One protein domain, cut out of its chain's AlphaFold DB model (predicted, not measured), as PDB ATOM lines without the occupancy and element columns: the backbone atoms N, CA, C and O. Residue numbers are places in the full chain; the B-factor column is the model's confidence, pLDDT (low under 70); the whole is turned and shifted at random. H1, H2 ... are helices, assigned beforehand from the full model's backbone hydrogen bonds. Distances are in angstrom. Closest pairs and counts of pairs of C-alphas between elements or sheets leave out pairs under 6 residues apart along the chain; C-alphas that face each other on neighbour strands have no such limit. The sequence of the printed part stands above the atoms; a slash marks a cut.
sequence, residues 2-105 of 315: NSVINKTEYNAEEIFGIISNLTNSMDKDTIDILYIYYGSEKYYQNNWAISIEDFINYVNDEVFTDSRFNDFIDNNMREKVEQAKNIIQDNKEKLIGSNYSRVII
ATOM      1  N   ASN A   2      -6.654   1.973 -29.729       33.28
ATOM      2  CA  ASN A   2      -7.992   1.382 -29.485       33.28
ATOM      3  C   ASN A   2      -8.698   2.023 -28.288       33.28
ATOM      4  O   ASN A   2      -9.909   2.160 -28.257       33.28
ATOM      5  N   SER A   3      -7.903   2.465 -27.327       40.62
ATOM      6  CA  SER A   3      -8.346   3.095 -26.112       40.62
ATOM      7  C   SER A   3      -8.986   4.475 -26.236       40.62
ATOM      8  O   SER A   3     -10.003   4.745 -25.614       40.62
ATOM      9  N   VAL A   4      -8.436   5.352 -27.071       41.47
ATOM     10  CA  VAL A   4      -8.985   6.705 -27.256       41.47
ATOM     11  C   VAL A   4     -10.245   6.654 -28.124       41.47
ATOM     12  O   VAL A   4     -11.208   7.367 -27.867       41.47
ATOM     13  N   ILE A   5     -10.267   5.751 -29.110       42.69
ATOM     14  CA  ILE A   5     -11.405   5.554 -30.017       42.69
ATOM     15  C   ILE A   5     -12.578   4.864 -29.296       42.69
ATOM     16  O   ILE A   5     -13.722   5.271 -29.475       42.69
ATOM     17  N   ASN A   6     -12.307   3.882 -28.429       42.69
ATOM     18  CA  ASN A   6     -13.348   3.155 -27.689       42.69
ATOM     19  C   ASN A   6     -13.714   3.788 -26.338       42.69
ATOM     20  O   ASN A   6     -14.450   3.162 -25.578       42.69
ATOM     21  N   LYS A   7     -13.186   4.977 -26.003       51.97
ATOM     22  CA  LYS A   7     -13.260   5.549 -24.644       51.97
ATOM     23  C   LYS A   7     -12.878   4.528 -23.566       51.97
ATOM     24  O   LYS A   7     -13.567   4.398 -22.561       51.97
ATOM     25  N   THR A   8     -11.825   3.744 -23.790       54.41
ATOM     26  CA  THR A   8     -11.425   2.776 -22.774       54.41
ATOM     27  C   THR A   8     -11.016   3.510 -21.521       54.41
ATOM     28  O   THR A   8     -10.255   4.479 -21.528       54.41
ATOM     29  N   GLU A   9     -11.521   2.942 -20.464       58.78
ATOM     30  CA  GLU A   9     -11.458   3.408 -19.119       58.78
ATOM     31  C   GLU A   9     -10.142   2.928 -18.472       58.78
ATOM     32  O   GLU A   9      -9.866   1.732 -18.461       58.78
ATOM     33  N   TYR A  10      -9.320   3.866 -17.974       69.00
ATOM     34  CA  TYR A  10      -8.064   3.607 -17.258       69.00
ATOM     35  C   TYR A  10      -8.161   3.866 -15.751       69.00
ATOM     36  O   TYR A  10      -8.762   4.859 -15.327       69.00
ATOM     37  N   ASN A  11      -7.512   3.015 -14.952       71.44
ATOM     38  CA  ASN A  11      -7.382   3.215 -13.505       71.44
ATOM     39  C   ASN A  11      -6.248   4.206 -13.150       71.44
ATOM     40  O   ASN A  11      -5.440   4.583 -14.002       71.44
ATOM     41  N   ALA A  12      -6.174   4.629 -11.885       67.00
ATOM     42  CA  ALA A  12      -5.197   5.622 -11.424       67.00
ATOM     43  C   ALA A  12      -3.729   5.227 -11.700       67.00
ATOM     44  O   ALA A  12      -2.926   6.061 -12.120       67.00
ATOM     45  N   GLU A  13      -3.383   3.943 -11.546       71.25
ATOM     46  CA  GLU A  13      -2.017   3.453 -11.773       71.25
ATOM     47  C   GLU A  13      -1.634   3.435 -13.259       71.25
ATOM     48  O   GLU A  13      -0.502   3.762 -13.621       71.25
ATOM     49  N   GLU A  14      -2.579   3.095 -14.133       72.00
ATOM     50  CA  GLU A  14      -2.400   3.126 -15.586       72.00
ATOM     51  C   GLU A  14      -2.276   4.563 -16.102       72.00
ATOM     52  O   GLU A  14      -1.424   4.845 -16.948       72.00
ATOM     53  N   ILE A  15      -3.070   5.488 -15.552       70.69
ATOM     54  CA  ILE A  15      -2.975   6.923 -15.848       70.69
ATOM     55  C   ILE A  15      -1.609   7.461 -15.412       70.69
ATOM     56  O   ILE A  15      -0.949   8.143 -16.201       70.69
ATOM     57  N   PHE A  16      -1.141   7.102 -14.211       74.88
ATOM     58  CA  PHE A  16       0.197   7.466 -13.742       74.88
ATOM     59  C   PHE A  16       1.284   6.973 -14.699       74.88
ATOM     60  O   PHE A  16       2.113   7.770 -15.128       74.88
ATOM     61  N   GLY A  17       1.248   5.698 -15.100       73.25
ATOM     62  CA  GLY A  17       2.250   5.124 -16.006       73.25
ATOM     63  C   GLY A  17       2.292   5.782 -17.390       73.25
ATOM     64  O   GLY A  17       3.346   5.831 -18.029       73.25
ATOM     65  N   ILE A  18       1.168   6.314 -17.873       71.75
ATOM     66  CA  ILE A  18       1.119   7.035 -19.151       71.75
ATOM     67  C   ILE A  18       1.620   8.475 -18.982       71.75
ATOM     68  O   ILE A  18       2.436   8.934 -19.784       71.75
ATOM     69  N   ILE A  19       1.185   9.178 -17.933       68.06
ATOM     70  CA  ILE A  19       1.570  10.574 -17.674       68.06
ATOM     71  C   ILE A  19       3.048  10.684 -17.282       68.06
ATOM     72  O   ILE A  19       3.729  11.595 -17.752       68.06
ATOM     73  N   SER A  20       3.586   9.738 -16.508       68.94
ATOM     74  CA  SER A  20       4.998   9.727 -16.102       68.94
ATOM     75  C   SER A  20       5.950   9.597 -17.293       68.94
ATOM     76  O   SER A  20       7.053  10.133 -17.270       68.94
ATOM     77  N   ASN A  21       5.520   8.920 -18.364       67.94
ATOM     78  CA  ASN A  21       6.274   8.830 -19.617       67.94
ATOM     79  C   ASN A  21       6.220  10.128 -20.442       67.94
ATOM     80  O   ASN A  21       7.071  10.344 -21.304       67.94
ATOM     81  N   LEU A  22       5.225  10.984 -20.194       62.69
ATOM     82  CA  LEU A  22       5.026  12.259 -20.882       62.69
ATOM     83  C   LEU A  22       5.618  13.441 -20.102       62.69
ATOM     84  O   LEU A  22       5.941  14.464 -20.704       62.69
ATOM     85  N   THR A  23       5.758  13.350 -18.775       54.59
ATOM     86  CA  THR A  23       6.277  14.428 -17.921       54.59
ATOM     87  C   THR A  23       6.850  13.892 -16.599       54.59
ATOM     88  O   THR A  23       6.168  13.210 -15.847       54.59
ATOM     89  N   ASN A  24       8.084  14.289 -16.257       56.53
ATOM     90  CA  ASN A  24       8.801  13.849 -15.043       56.53
ATOM     91  C   ASN A  24       8.425  14.601 -13.747       56.53
ATOM     92  O   ASN A  24       9.086  14.421 -12.728       56.53
ATOM     93  N   SER A  25       7.446  15.508 -13.778       54.50
ATOM     94  CA  SER A  25       7.170  16.441 -12.670       54.50
ATOM     95  C   SER A  25       5.860  16.198 -11.922       54.50
ATOM     96  O   SER A  25       5.556  16.965 -11.016       54.50
ATOM     97  N   MET A  26       5.076  15.179 -12.287       59.81
ATOM     98  CA  MET A  26       3.869  14.812 -11.540       59.81
ATOM     99  C   MET A  26       4.135  13.565 -10.702       59.81
ATOM    100  O   MET A  26       4.476  12.515 -11.239       59.81
ATOM    101  N   ASP A  27       3.990  13.711  -9.388       71.69
ATOM    102  CA  ASP A  27       4.120  12.616  -8.431       71.69
ATOM    103  C   ASP A  27       2.868  11.723  -8.437       71.69
ATOM    104  O   ASP A  27       1.768  12.184  -8.772       71.69
ATOM    105  N   LYS A  28       3.035  10.449  -8.067       74.12
ATOM    106  CA  LYS A  28       1.951   9.452  -8.070       74.12
ATOM    107  C   LYS A  28       0.806   9.886  -7.161       74.12
ATOM    108  O   LYS A  28      -0.349   9.844  -7.574       74.12
ATOM    109  N   ASP A  29       1.144  10.419  -5.991       70.62
ATOM    110  CA  ASP A  29       0.178  10.879  -4.995       70.62
ATOM    111  C   ASP A  29      -0.706  12.022  -5.528       70.62
ATOM    112  O   ASP A  29      -1.912  12.056  -5.286       70.62
ATOM    113  N   THR A  30      -0.142  12.938  -6.321       72.00
ATOM    114  CA  THR A  30      -0.895  14.041  -6.938       72.00
ATOM    115  C   THR A  30      -1.880  13.532  -7.992       72.00
ATOM    116  O   THR A  30      -2.997  14.040  -8.095       72.00
ATOM    117  N   ILE A  31      -1.483  12.519  -8.768       73.19
ATOM    118  CA  ILE A  31      -2.335  11.900  -9.792       73.19
ATOM    119  C   ILE A  31      -3.464  11.097  -9.138       73.19
ATOM    120  O   ILE A  31      -4.613  11.234  -9.556       73.19
ATOM    121  N   ASP A  32      -3.171  10.358  -8.068       71.12
ATOM    122  CA  ASP A  32      -4.171   9.607  -7.305       71.12
ATOM    123  C   ASP A  32      -5.215  10.540  -6.667       71.12
ATOM    124  O   ASP A  32      -6.416  10.263  -6.724       71.12
ATOM    125  N   ILE A  33      -4.791  11.688  -6.123       71.19
ATOM    126  CA  ILE A  33      -5.705  12.686  -5.541       71.19
ATOM    127  C   ILE A  33      -6.600  13.319  -6.613       71.19
ATOM    128  O   ILE A  33      -7.811  13.418  -6.410       71.19
ATOM    129  N   LEU A  34      -6.036  13.727  -7.755       70.31
ATOM    130  CA  LEU A  34      -6.803  14.312  -8.863       70.31
ATOM    131  C   LEU A  34      -7.793  13.309  -9.458       70.31
ATOM    132  O   LEU A  34      -8.925  13.677  -9.776       70.31
ATOM    133  N   TYR A  35      -7.382  12.045  -9.564       70.12
ATOM    134  CA  TYR A  35      -8.249  10.954  -9.977       70.12
ATOM    135  C   TYR A  35      -9.411  10.818  -8.986       70.12
ATOM    136  O   TYR A  35     -10.555  11.062  -9.358       70.12
ATOM    137  N   ILE A  36      -9.149  10.548  -7.705       66.94
ATOM    138  CA  ILE A  36     -10.202  10.383  -6.684       66.94
ATOM    139  C   ILE A  36     -11.154  11.590  -6.632       66.94
ATOM    140  O   ILE A  36     -12.365  11.402  -6.499       66.94
ATOM    141  N   TYR A  37     -10.633  12.812  -6.770       69.38
ATOM    142  CA  TYR A  37     -11.437  14.032  -6.781       69.38
ATOM    143  C   TYR A  37     -12.403  14.086  -7.977       69.38
ATOM    144  O   TYR A  37     -13.601  14.289  -7.772       69.38
ATOM    145  N   TYR A  38     -11.932  13.789  -9.194       66.19
ATOM    146  CA  TYR A  38     -12.799  13.676 -10.374       66.19
ATOM    147  C   TYR A  38     -13.891  12.615 -10.184       66.19
ATOM    148  O   TYR A  38     -15.069  12.852 -10.469       66.19
ATOM    149  N   GLY A  39     -13.510  11.437  -9.676       60.97
ATOM    150  CA  GLY A  39     -14.445  10.353  -9.377       60.97
ATOM    151  C   GLY A  39     -15.526  10.782  -8.395       60.97
ATOM    152  O   GLY A  39     -16.711  10.554  -8.625       60.97
ATOM    153  N   SER A  40     -15.125  11.486  -7.337       63.78
ATOM    154  CA  SER A  40     -16.036  12.018  -6.326       63.78
ATOM    155  C   SER A  40     -17.026  13.046  -6.880       63.78
ATOM    156  O   SER A  40     -18.112  13.186  -6.315       63.78
ATOM    157  N   GLU A  41     -16.670  13.779  -7.934       59.41
ATOM    158  CA  GLU A  41     -17.505  14.838  -8.507       59.41
ATOM    159  C   GLU A  41     -18.472  14.317  -9.584       59.41
ATOM    160  O   GLU A  41     -19.605  14.796  -9.669       59.41
ATOM    161  N   LYS A  42     -18.072  13.305 -10.375       58.97
ATOM    162  CA  LYS A  42     -18.877  12.804 -11.509       58.97
ATOM    163  C   LYS A  42     -19.482  11.404 -11.340       58.97
ATOM    164  O   LYS A  42     -20.554  11.178 -11.901       58.97
ATOM    165  N   TYR A  43     -18.881  10.475 -10.584       55.81
ATOM    166  CA  TYR A  43     -19.359   9.082 -10.503       55.81
ATOM    167  C   TYR A  43     -19.085   8.401  -9.148       55.81
ATOM    168  O   TYR A  43     -17.972   7.998  -8.830       55.81
ATOM    169  N   TYR A  44     -20.147   8.146  -8.378       48.53
ATOM    170  CA  TYR A  44     -20.093   7.438  -7.090       48.53
ATOM    171  C   TYR A  44     -20.020   5.902  -7.265       48.53
ATOM    172  O   TYR A  44     -20.925   5.180  -6.841       48.53
ATOM    173  N   GLN A  45     -18.988   5.371  -7.932       45.78
ATOM    174  CA  GLN A  45     -18.737   3.918  -8.005       45.78
ATOM    175  C   GLN A  45     -17.246   3.577  -7.908       45.78
ATOM    176  O   GLN A  45     -16.400   4.278  -8.439       45.78
ATOM    177  N   ASN A  46     -16.933   2.456  -7.254       48.56
ATOM    178  CA  ASN A  46     -15.584   2.041  -6.835       48.56
ATOM    179  C   ASN A  46     -14.602   1.680  -7.977       48.56
ATOM    180  O   ASN A  46     -13.521   1.181  -7.689       48.56
ATOM    181  N   ASN A  47     -14.985   1.854  -9.249       50.84
ATOM    182  CA  ASN A  47     -14.229   1.378 -10.414       50.84
ATOM    183  C   ASN A  47     -14.527   2.215 -11.678       50.84
ATOM    184  O   ASN A  47     -14.764   1.665 -12.750       50.84
ATOM    185  N   TRP A  48     -14.619   3.537 -11.528       55.34
ATOM    186  CA  TRP A  48     -14.813   4.466 -12.645       55.34
ATOM    187  C   TRP A  48     -13.480   4.747 -13.335       55.34
ATOM    188  O   TRP A  48     -12.417   4.574 -12.744       55.34
ATOM    189  N   ALA A  49     -13.515   5.216 -14.572       58.50
ATOM    190  CA  ALA A  49     -12.293   5.509 -15.287       58.50
ATOM    191  C   ALA A  49     -12.519   6.553 -16.385       58.50
ATOM    192  O   ALA A  49     -13.653   6.861 -16.749       58.50
ATOM    193  N   ILE A  50     -11.434   7.171 -16.848       68.31
ATOM    194  CA  ILE A  50     -11.487   8.390 -17.660       68.31
ATOM    195  C   ILE A  50     -10.510   8.308 -18.829       68.31
ATOM    196  O   ILE A  50      -9.435   7.716 -18.720       68.31
ATOM    197  N   SER A  51     -10.884   8.899 -19.964       72.31
ATOM    198  CA  SER A  51      -9.961   9.048 -21.085       72.31
ATOM    199  C   SER A  51      -8.909  10.120 -20.767       72.31
ATOM    200  O   SER A  51      -9.174  11.081 -20.049       72.31
ATOM    201  N   ILE A  52      -7.705   9.991 -21.327       72.94
ATOM    202  CA  ILE A  52      -6.636  10.991 -21.143       72.94
ATOM    203  C   ILE A  52      -7.082  12.375 -21.645       72.94
ATOM    204  O   ILE A  52      -6.711  13.389 -21.064       72.94
ATOM    205  N   GLU A  53      -7.906  12.414 -22.693       70.19
ATOM    206  CA  GLU A  53      -8.501  13.645 -23.222       70.19
ATOM    207  C   GLU A  53      -9.448  14.285 -22.203       70.19
ATOM    208  O   GLU A  53      -9.294  15.459 -21.876       70.19
ATOM    209  N   ASP A  54     -10.383  13.508 -21.653       75.38
ATOM    210  CA  ASP A  54     -11.338  14.002 -20.659       75.38
ATOM    211  C   ASP A  54     -10.632  14.416 -19.361       75.38
ATOM    212  O   ASP A  54     -11.040  15.389 -18.730       75.38
ATOM    213  N   PHE A  55      -9.549  13.729 -18.986       77.06
ATOM    214  CA  PHE A  55      -8.717  14.090 -17.839       77.06
ATOM    215  C   PHE A  55      -7.969  15.404 -18.066       77.06
ATOM    216  O   PHE A  55      -8.018  16.289 -17.217       77.06
ATOM    217  N   ILE A  56      -7.315  15.573 -19.217       78.38
ATOM    218  CA  ILE A  56      -6.593  16.812 -19.538       78.38
ATOM    219  C   ILE A  56      -7.564  17.986 -19.684       78.38
ATOM    220  O   ILE A  56      -7.272  19.078 -19.197       78.38
ATOM    221  N   ASN A  57      -8.733  17.766 -20.287       80.06
ATOM    222  CA  ASN A  57      -9.781  18.779 -20.362       80.06
ATOM    223  C   ASN A  57     -10.315  19.129 -18.970       80.06
ATOM    224  O   ASN A  57     -10.441  20.304 -18.660       80.06
ATOM    225  N   TYR A  58     -10.537  18.147 -18.094       79.06
ATOM    226  CA  TYR A  58     -10.932  18.403 -16.709       79.06
ATOM    227  C   TYR A  58      -9.884  19.211 -15.937       79.06
ATOM    228  O   TYR A  58     -10.215  20.199 -15.283       79.06
ATOM    229  N   VAL A  59      -8.607  18.838 -16.044       80.12
ATOM    230  CA  VAL A  59      -7.519  19.567 -15.381       80.12
ATOM    231  C   VAL A  59      -7.441  21.008 -15.895       80.12
ATOM    232  O   VAL A  59      -7.323  21.940 -15.103       80.12
ATOM    233  N   ASN A  60      -7.558  21.207 -17.207       78.56
ATOM    234  CA  ASN A  60      -7.458  22.528 -17.813       78.56
ATOM    235  C   ASN A  60      -8.687  23.418 -17.571       78.56
ATOM    236  O   ASN A  60      -8.545  24.620 -17.373       78.56
ATOM    237  N   ASP A  61      -9.886  22.845 -17.621       79.75
ATOM    238  CA  ASP A  61     -11.126  23.618 -17.665       79.75
ATOM    239  C   ASP A  61     -11.755  23.746 -16.263       79.75
ATOM    240  O   ASP A  61     -12.301  24.801 -15.930       79.75
ATOM    241  N   GLU A  62     -11.617  22.721 -15.409       78.81
ATOM    242  CA  GLU A  62     -12.205  22.673 -14.062       78.81
ATOM    243  C   GLU A  62     -11.151  22.918 -12.956       78.81
ATOM    244  O   GLU A  62     -11.352  23.781 -12.103       78.81
ATOM    245  N   VAL A  63      -9.985  22.251 -12.989       79.69
ATOM    246  CA  VAL A  63      -8.977  22.344 -11.902       79.69
ATOM    247  C   VAL A  63      -8.161  23.642 -11.955       79.69
ATOM    248  O   VAL A  63      -7.930  24.279 -10.930       79.69
ATOM    249  N   PHE A  64      -7.731  24.074 -13.141       78.69
ATOM    250  CA  PHE A  64      -6.948  25.305 -13.322       78.69
ATOM    251  C   PHE A  64      -7.741  26.593 -13.083       78.69
ATOM    252  O   PHE A  64      -7.130  27.629 -12.794       78.69
ATOM    253  N   THR A  65      -9.066  26.536 -13.205       78.12
ATOM    254  CA  THR A  65      -9.975  27.679 -13.018       78.12
ATOM    255  C   THR A  65     -10.409  27.828 -11.554       78.12
ATOM    256  O   THR A  65     -10.876  28.892 -11.143       78.12
ATOM    257  N   ASP A  66     -10.235  26.784 -10.746       79.44
ATOM    258  CA  ASP A  66     -10.654  26.755  -9.352       79.44
ATOM    259  C   ASP A  66      -9.593  27.359  -8.419       79.44
ATOM    260  O   ASP A  66      -8.439  26.928  -8.342       79.44
ATOM    261  N   SER A  67     -10.015  28.371  -7.658       76.75
ATOM    262  CA  SER A  67      -9.159  29.127  -6.746       76.75
ATOM    263  C   SER A  67      -8.538  28.285  -5.630       76.75
ATOM    264  O   SER A  67      -7.502  28.678  -5.094       76.75
ATOM    265  N   ARG A  68      -9.122  27.124  -5.299       77.44
ATOM    266  CA  ARG A  68      -8.632  26.204  -4.258       77.44
ATOM    267  C   ARG A  68      -7.289  25.559  -4.600       77.44
ATOM    268  O   ARG A  68      -6.572  25.155  -3.689       77.44
ATOM    269  N   PHE A  69      -6.945  25.469  -5.884       73.56
ATOM    270  CA  PHE A  69      -5.734  24.790  -6.351       73.56
ATOM    271  C   PHE A  69      -4.622  25.755  -6.787       73.56
ATOM    272  O   PHE A  69      -3.530  25.311  -7.136       73.56
ATOM    273  N   ASN A  70      -4.856  27.070  -6.724       75.38
ATOM    274  CA  ASN A  70      -3.889  28.084  -7.161       75.38
ATOM    275  C   ASN A  70      -2.551  28.029  -6.410       75.38
ATOM    276  O   ASN A  70      -1.520  28.316  -7.010       75.38
ATOM    277  N   ASP A  71      -2.556  27.629  -5.138       77.50
ATOM    278  CA  ASP A  71      -1.333  27.516  -4.331       77.50
ATOM    279  C   ASP A  71      -0.496  26.270  -4.681       77.50
ATOM    280  O   ASP A  71       0.686  26.202  -4.343       77.50
ATOM    281  N   PHE A  72      -1.089  25.291  -5.370       72.50
ATOM    282  CA  PHE A  72      -0.459  24.012  -5.719       72.50
ATOM    283  C   PHE A  72      -0.083  23.899  -7.202       72.50
ATOM    284  O   PHE A  72       0.673  23.002  -7.570       72.50
ATOM    285  N   ILE A  73      -0.603  24.787  -8.054       76.62
ATOM    286  CA  ILE A  73      -0.428  24.740  -9.509       76.62
ATOM    287  C   ILE A  73       0.353  25.968  -9.965       76.62
ATOM    288  O   ILE A  73      -0.179  27.079 -10.024       76.62
ATOM    289  N   ASP A  74       1.611  25.753 -10.342       80.56
ATOM    290  CA  ASP A  74       2.470  26.806 -10.873       80.56
ATOM    291  C   ASP A  74       2.237  27.065 -12.376       80.56
ATOM    292  O   ASP A  74       1.580  26.306 -13.097       80.56
ATOM    293  N   ASN A  75       2.787  28.176 -12.876       78.56
ATOM    294  CA  ASN A  75       2.653  28.555 -14.286       78.56
ATOM    295  C   ASN A  75       3.332  27.550 -15.238       78.56
ATOM    296  O   ASN A  75       2.886  27.392 -16.369       78.56
ATOM    297  N   ASN A  76       4.375  26.843 -14.789       79.94
ATOM    298  CA  ASN A  76       5.083  25.845 -15.598       79.94
ATOM    299  C   ASN A  76       4.209  24.605 -15.848       79.94
ATOM    300  O   ASN A  76       4.164  24.072 -16.957       79.94
ATOM    301  N   MET A  77       3.487  24.161 -14.820       75.25
ATOM    302  CA  MET A  77       2.555  23.043 -14.884       75.25
ATOM    303  C   MET A  77       1.356  23.378 -15.777       75.25
ATOM    304  O   MET A  77       0.942  22.530 -16.569       75.25
ATOM    305  N   ARG A  78       0.871  24.628 -15.737       80.31
ATOM    306  CA  ARG A  78      -0.162  25.128 -16.664       80.31
ATOM    307  C   ARG A  78       0.299  25.073 -18.118       80.31
ATOM    308  O   ARG A  78      -0.375  24.458 -18.939       80.31
ATOM    309  N   GLU A  79       1.481  25.614 -18.415       81.69
ATOM    310  CA  GLU A  79       2.045  25.592 -19.772       81.69
ATOM    311  C   GLU A  79       2.222  24.165 -20.313       81.69
ATOM    312  O   GLU A  79       1.914  23.899 -21.473       81.69
ATOM    313  N   LYS A  80       2.683  23.215 -19.489       79.69
ATOM    314  CA  LYS A  80       2.858  21.814 -19.911       79.69
ATOM    315  C   LYS A  80       1.541  21.107 -20.211       79.69
ATOM    316  O   LYS A  80       1.473  20.345 -21.173       79.69
ATOM    317  N   VAL A  81       0.505  21.337 -19.403       80.69
ATOM    318  CA  VAL A  81      -0.821  20.737 -19.624       80.69
ATOM    319  C   VAL A  81      -1.480  21.333 -20.866       80.69
ATOM    320  O   VAL A  81      -2.032  20.582 -21.670       80.69
ATOM    321  N   GLU A  82      -1.346  22.642 -21.099       81.31
ATOM    322  CA  GLU A  82      -1.791  23.265 -22.351       81.31
ATOM    323  C   GLU A  82      -1.028  22.720 -23.567       81.31
ATOM    324  O   GLU A  82      -1.636  22.389 -24.588       81.31
ATOM    325  N   GLN A  83       0.295  22.547 -23.467       82.38
ATOM    326  CA  GLN A  83       1.091  21.914 -24.524       82.38
ATOM    327  C   GLN A  83       0.641  20.474 -24.789       82.38
ATOM    328  O   GLN A  83       0.473  20.093 -25.947       82.38
ATOM    329  N   ALA A  84       0.398  19.680 -23.744       78.56
ATOM    330  CA  ALA A  84      -0.101  18.314 -23.877       78.56
ATOM    331  C   ALA A  84      -1.487  18.275 -24.543       78.56
ATOM    332  O   ALA A  84      -1.699  17.470 -25.451       78.56
ATOM    333  N   LYS A  85      -2.401  19.180 -24.157       80.19
ATOM    334  CA  LYS A  85      -3.729  19.340 -24.776       80.19
ATOM    335  C   LYS A  85      -3.608  19.631 -26.271       80.19
ATOM    336  O   LYS A  85      -4.221  18.935 -27.078       80.19
ATOM    337  N   ASN A  86      -2.761  20.591 -26.642       82.56
ATOM    338  CA  ASN A  86      -2.540  20.964 -28.039       82.56
ATOM    339  C   ASN A  86      -1.928  19.812 -28.848       82.56
ATOM    340  O   ASN A  86      -2.421  19.492 -29.922       82.56
ATOM    341  N   ILE A  87      -0.915  19.121 -28.316       82.44
ATOM    342  CA  ILE A  87      -0.292  17.968 -28.989       82.44
ATOM    343  C   ILE A  87      -1.309  16.842 -29.217       82.44
ATOM    344  O   ILE A  87      -1.308  16.212 -30.277       82.44
ATOM    345  N   ILE A  88      -2.166  16.557 -28.235       80.69
ATOM    346  CA  ILE A  88      -3.190  15.512 -28.355       80.69
ATOM    347  C   ILE A  88      -4.236  15.906 -29.395       80.69
ATOM    348  O   ILE A  88      -4.568  15.078 -30.245       80.69
ATOM    349  N   GLN A  89      -4.699  17.155 -29.373       80.56
ATOM    350  CA  GLN A  89      -5.665  17.667 -30.341       80.56
ATOM    351  C   GLN A  89      -5.095  17.641 -31.770       80.56
ATOM    352  O   GLN A  89      -5.709  17.060 -32.666       80.56
ATOM    353  N   ASP A  90      -3.877  18.151 -31.964       82.81
ATOM    354  CA  ASP A  90      -3.184  18.157 -33.256       82.81
ATOM    355  C   ASP A  90      -2.972  16.738 -33.803       82.81
ATOM    356  O   ASP A  90      -3.092  16.486 -35.004       82.81
ATOM    357  N   ASN A  91      -2.632  15.782 -32.934       81.00
ATOM    358  CA  ASN A  91      -2.452  14.389 -33.339       81.00
ATOM    359  C   ASN A  91      -3.788  13.695 -33.626       81.00
ATOM    360  O   ASN A  91      -3.848  12.861 -34.530       81.00
ATOM    361  N   LYS A  92      -4.862  14.042 -32.910       78.38
ATOM    362  CA  LYS A  92      -6.214  13.530 -33.167       78.38
ATOM    363  C   LYS A  92      -6.693  13.944 -34.552       78.38
ATOM    364  O   LYS A  92      -7.129  13.085 -35.308       78.38
ATOM    365  N   GLU A  93      -6.512  15.208 -34.924       79.56
ATOM    366  CA  GLU A  93      -6.854  15.704 -36.265       79.56
ATOM    367  C   GLU A  93      -6.029  15.034 -37.375       79.56
ATOM    368  O   GLU A  93      -6.521  14.821 -38.482       79.56
ATOM    369  N   LYS A  94      -4.784  14.632 -37.086       79.44
ATOM    370  CA  LYS A  94      -3.929  13.897 -38.039       79.44
ATOM    371  C   LYS A  94      -4.283  12.414 -38.180       79.44
ATOM    372  O   LYS A  94      -3.917  11.801 -39.186       79.44
ATOM    373  N   LEU A  95      -4.924  11.820 -37.173       81.88
ATOM    374  CA  LEU A  95      -5.205  10.383 -37.112       81.88
ATOM    375  C   LEU A  95      -6.681  10.050 -37.331       81.88
ATOM    376  O   LEU A  95      -6.982   8.940 -37.753       81.88
ATOM    377  N   ILE A  96      -7.601  10.978 -37.085       82.81
ATOM    378  CA  ILE A  96      -9.042  10.775 -37.243       82.81
ATOM    379  C   ILE A  96      -9.552  11.742 -38.310       82.81
ATOM    380  O   ILE A  96      -9.660  12.945 -38.084       82.81
ATOM    381  N   GLY A  97      -9.861  11.202 -39.488       79.38
ATOM    382  CA  GLY A  97     -10.555  11.922 -40.551       79.38
ATOM    383  C   GLY A  97     -12.075  11.780 -40.448       79.38
ATOM    384  O   GLY A  97     -12.602  11.091 -39.580       79.38
ATOM    385  N   SER A  98     -12.793  12.394 -41.390       78.38
ATOM    386  CA  SER A  98     -14.266  12.374 -41.437       78.38
ATOM    387  C   SER A  98     -14.843  10.970 -41.651       78.38
ATOM    388  O   SER A  98     -15.898  10.654 -41.115       78.38
ATOM    389  N   ASN A  99     -14.141  10.145 -42.439       79.88
ATOM    390  CA  ASN A  99     -14.600   8.816 -42.860       79.88
ATOM    391  C   ASN A  99     -13.690   7.677 -42.377       79.88
ATOM    392  O   ASN A  99     -14.138   6.541 -42.294       79.88
ATOM    393  N   TYR A 100     -12.418   7.962 -42.083       79.19
ATOM    394  CA  TYR A 100     -11.415   6.943 -41.769       79.19
ATOM    395  C   TYR A 100     -10.575   7.350 -40.565       79.19
ATOM    396  O   TYR A 100     -10.213   8.516 -40.412       79.19
ATOM    397  N   SER A 101     -10.218   6.359 -39.751       84.25
ATOM    398  CA  SER A 101      -9.197   6.485 -38.710       84.25
ATOM    399  C   SER A 101      -7.904   5.830 -39.187       84.25
ATOM    400  O   SER A 101      -7.919   4.754 -39.781       84.25
ATOM    401  N   ARG A 102      -6.774   6.485 -38.940       82.81
ATOM    402  CA  ARG A 102      -5.437   6.056 -39.339       82.81
ATOM    403  C   ARG A 102      -4.698   5.493 -38.138       82.81
ATOM    404  O   ARG A 102      -4.639   6.142 -37.102       82.81
ATOM    405  N   VAL A 103      -4.058   4.341 -38.308       81.62
ATOM    406  CA  VAL A 103      -3.112   3.759 -37.345       81.62
ATOM    407  C   VAL A 103      -1.742   3.669 -38.013       81.62
ATOM    408  O   VAL A 103      -1.654   3.309 -39.185       81.62
ATOM    409  N   ILE A 104      -0.678   4.020 -37.288       82.88
ATOM    410  CA  ILE A 104       0.706   3.904 -37.765       82.88
ATOM    411  C   ILE A 104       1.381   2.780 -36.984       82.88
ATOM    412  O   ILE A 104       1.428   2.819 -35.755       82.88
ATOM    413  N   ILE A 105       1.903   1.790 -37.702       83.50
ATOM    414  CA  ILE A 105       2.642   0.661 -37.137       83.50
ATOM    415  C   ILE A 105       4.074   0.767 -37.649       83.50
ATOM    416  O   ILE A 105       4.306   0.678 -38.850       83.50
TER     417      ILE A 105
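What this domain is: This is residues 2 to 105 of the 315 residues of the protein "Transporter RND family" of Clostridium sp. CAG:273 (UniProt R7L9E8). What does the fold look like? Two pairs of helices make the body: H5, the longest helix, folds back beside H4 in a helical hairpin, while H2 and H3 cross steeply as a second pair, with few contacts between the pairs. Tiny H1 lies near the start of H4, and residues 65 to 72 of the H4 to H5 link stick out. How large and of what class is it? The printed part has 104 residues with five named helices, H1 to H5 in chain order, and no named strand: all helix. It is compact, with a radius of gyration of the C-alphas of 14.6 A and spans of 43 by 33 by 23 A.

How they stand to each other: What is by H1? H1, residues 2 to 5, is close but not clearly touching H4, residues 52 to 63; their closest C-alphas, Val 4 and Ile 52, are 7.8 A apart. How do the pairs stand? H2, residues 12 to 22, touches H3, residues 28 to 42, at a steep tilt of 56 degrees, opposite ways, the closest C-alphas being Ala 12 and Asp 32 at 5.8 A. H4 touches H5, residues 75 to 95, opposite ways at 37 degrees, only just steep, the closest C-alphas being Ile 56 and Lys 85 at 6.5 A. Are the backbones helical? Every O i to N i+4 pair is within hydrogen-bond range in H3, H4 and H5, and 6 of 7 in H2; H1 is too short for one.

Where its parts are: Where does H1 begin? C-alpha 2 is at (-7.992, 1.382, -29.485). Where does H5 end? It is 30.2 A long and ends at C-alpha 95, (-5.205, 10.383, -37.112).

The domain as a whole: Is it unbroken? The printed part has no cut, and the H4 to H5 link is long. Where is confidence low? Residues 2 to 10, 12, 19 to 26 and 36 to 50 are under 70.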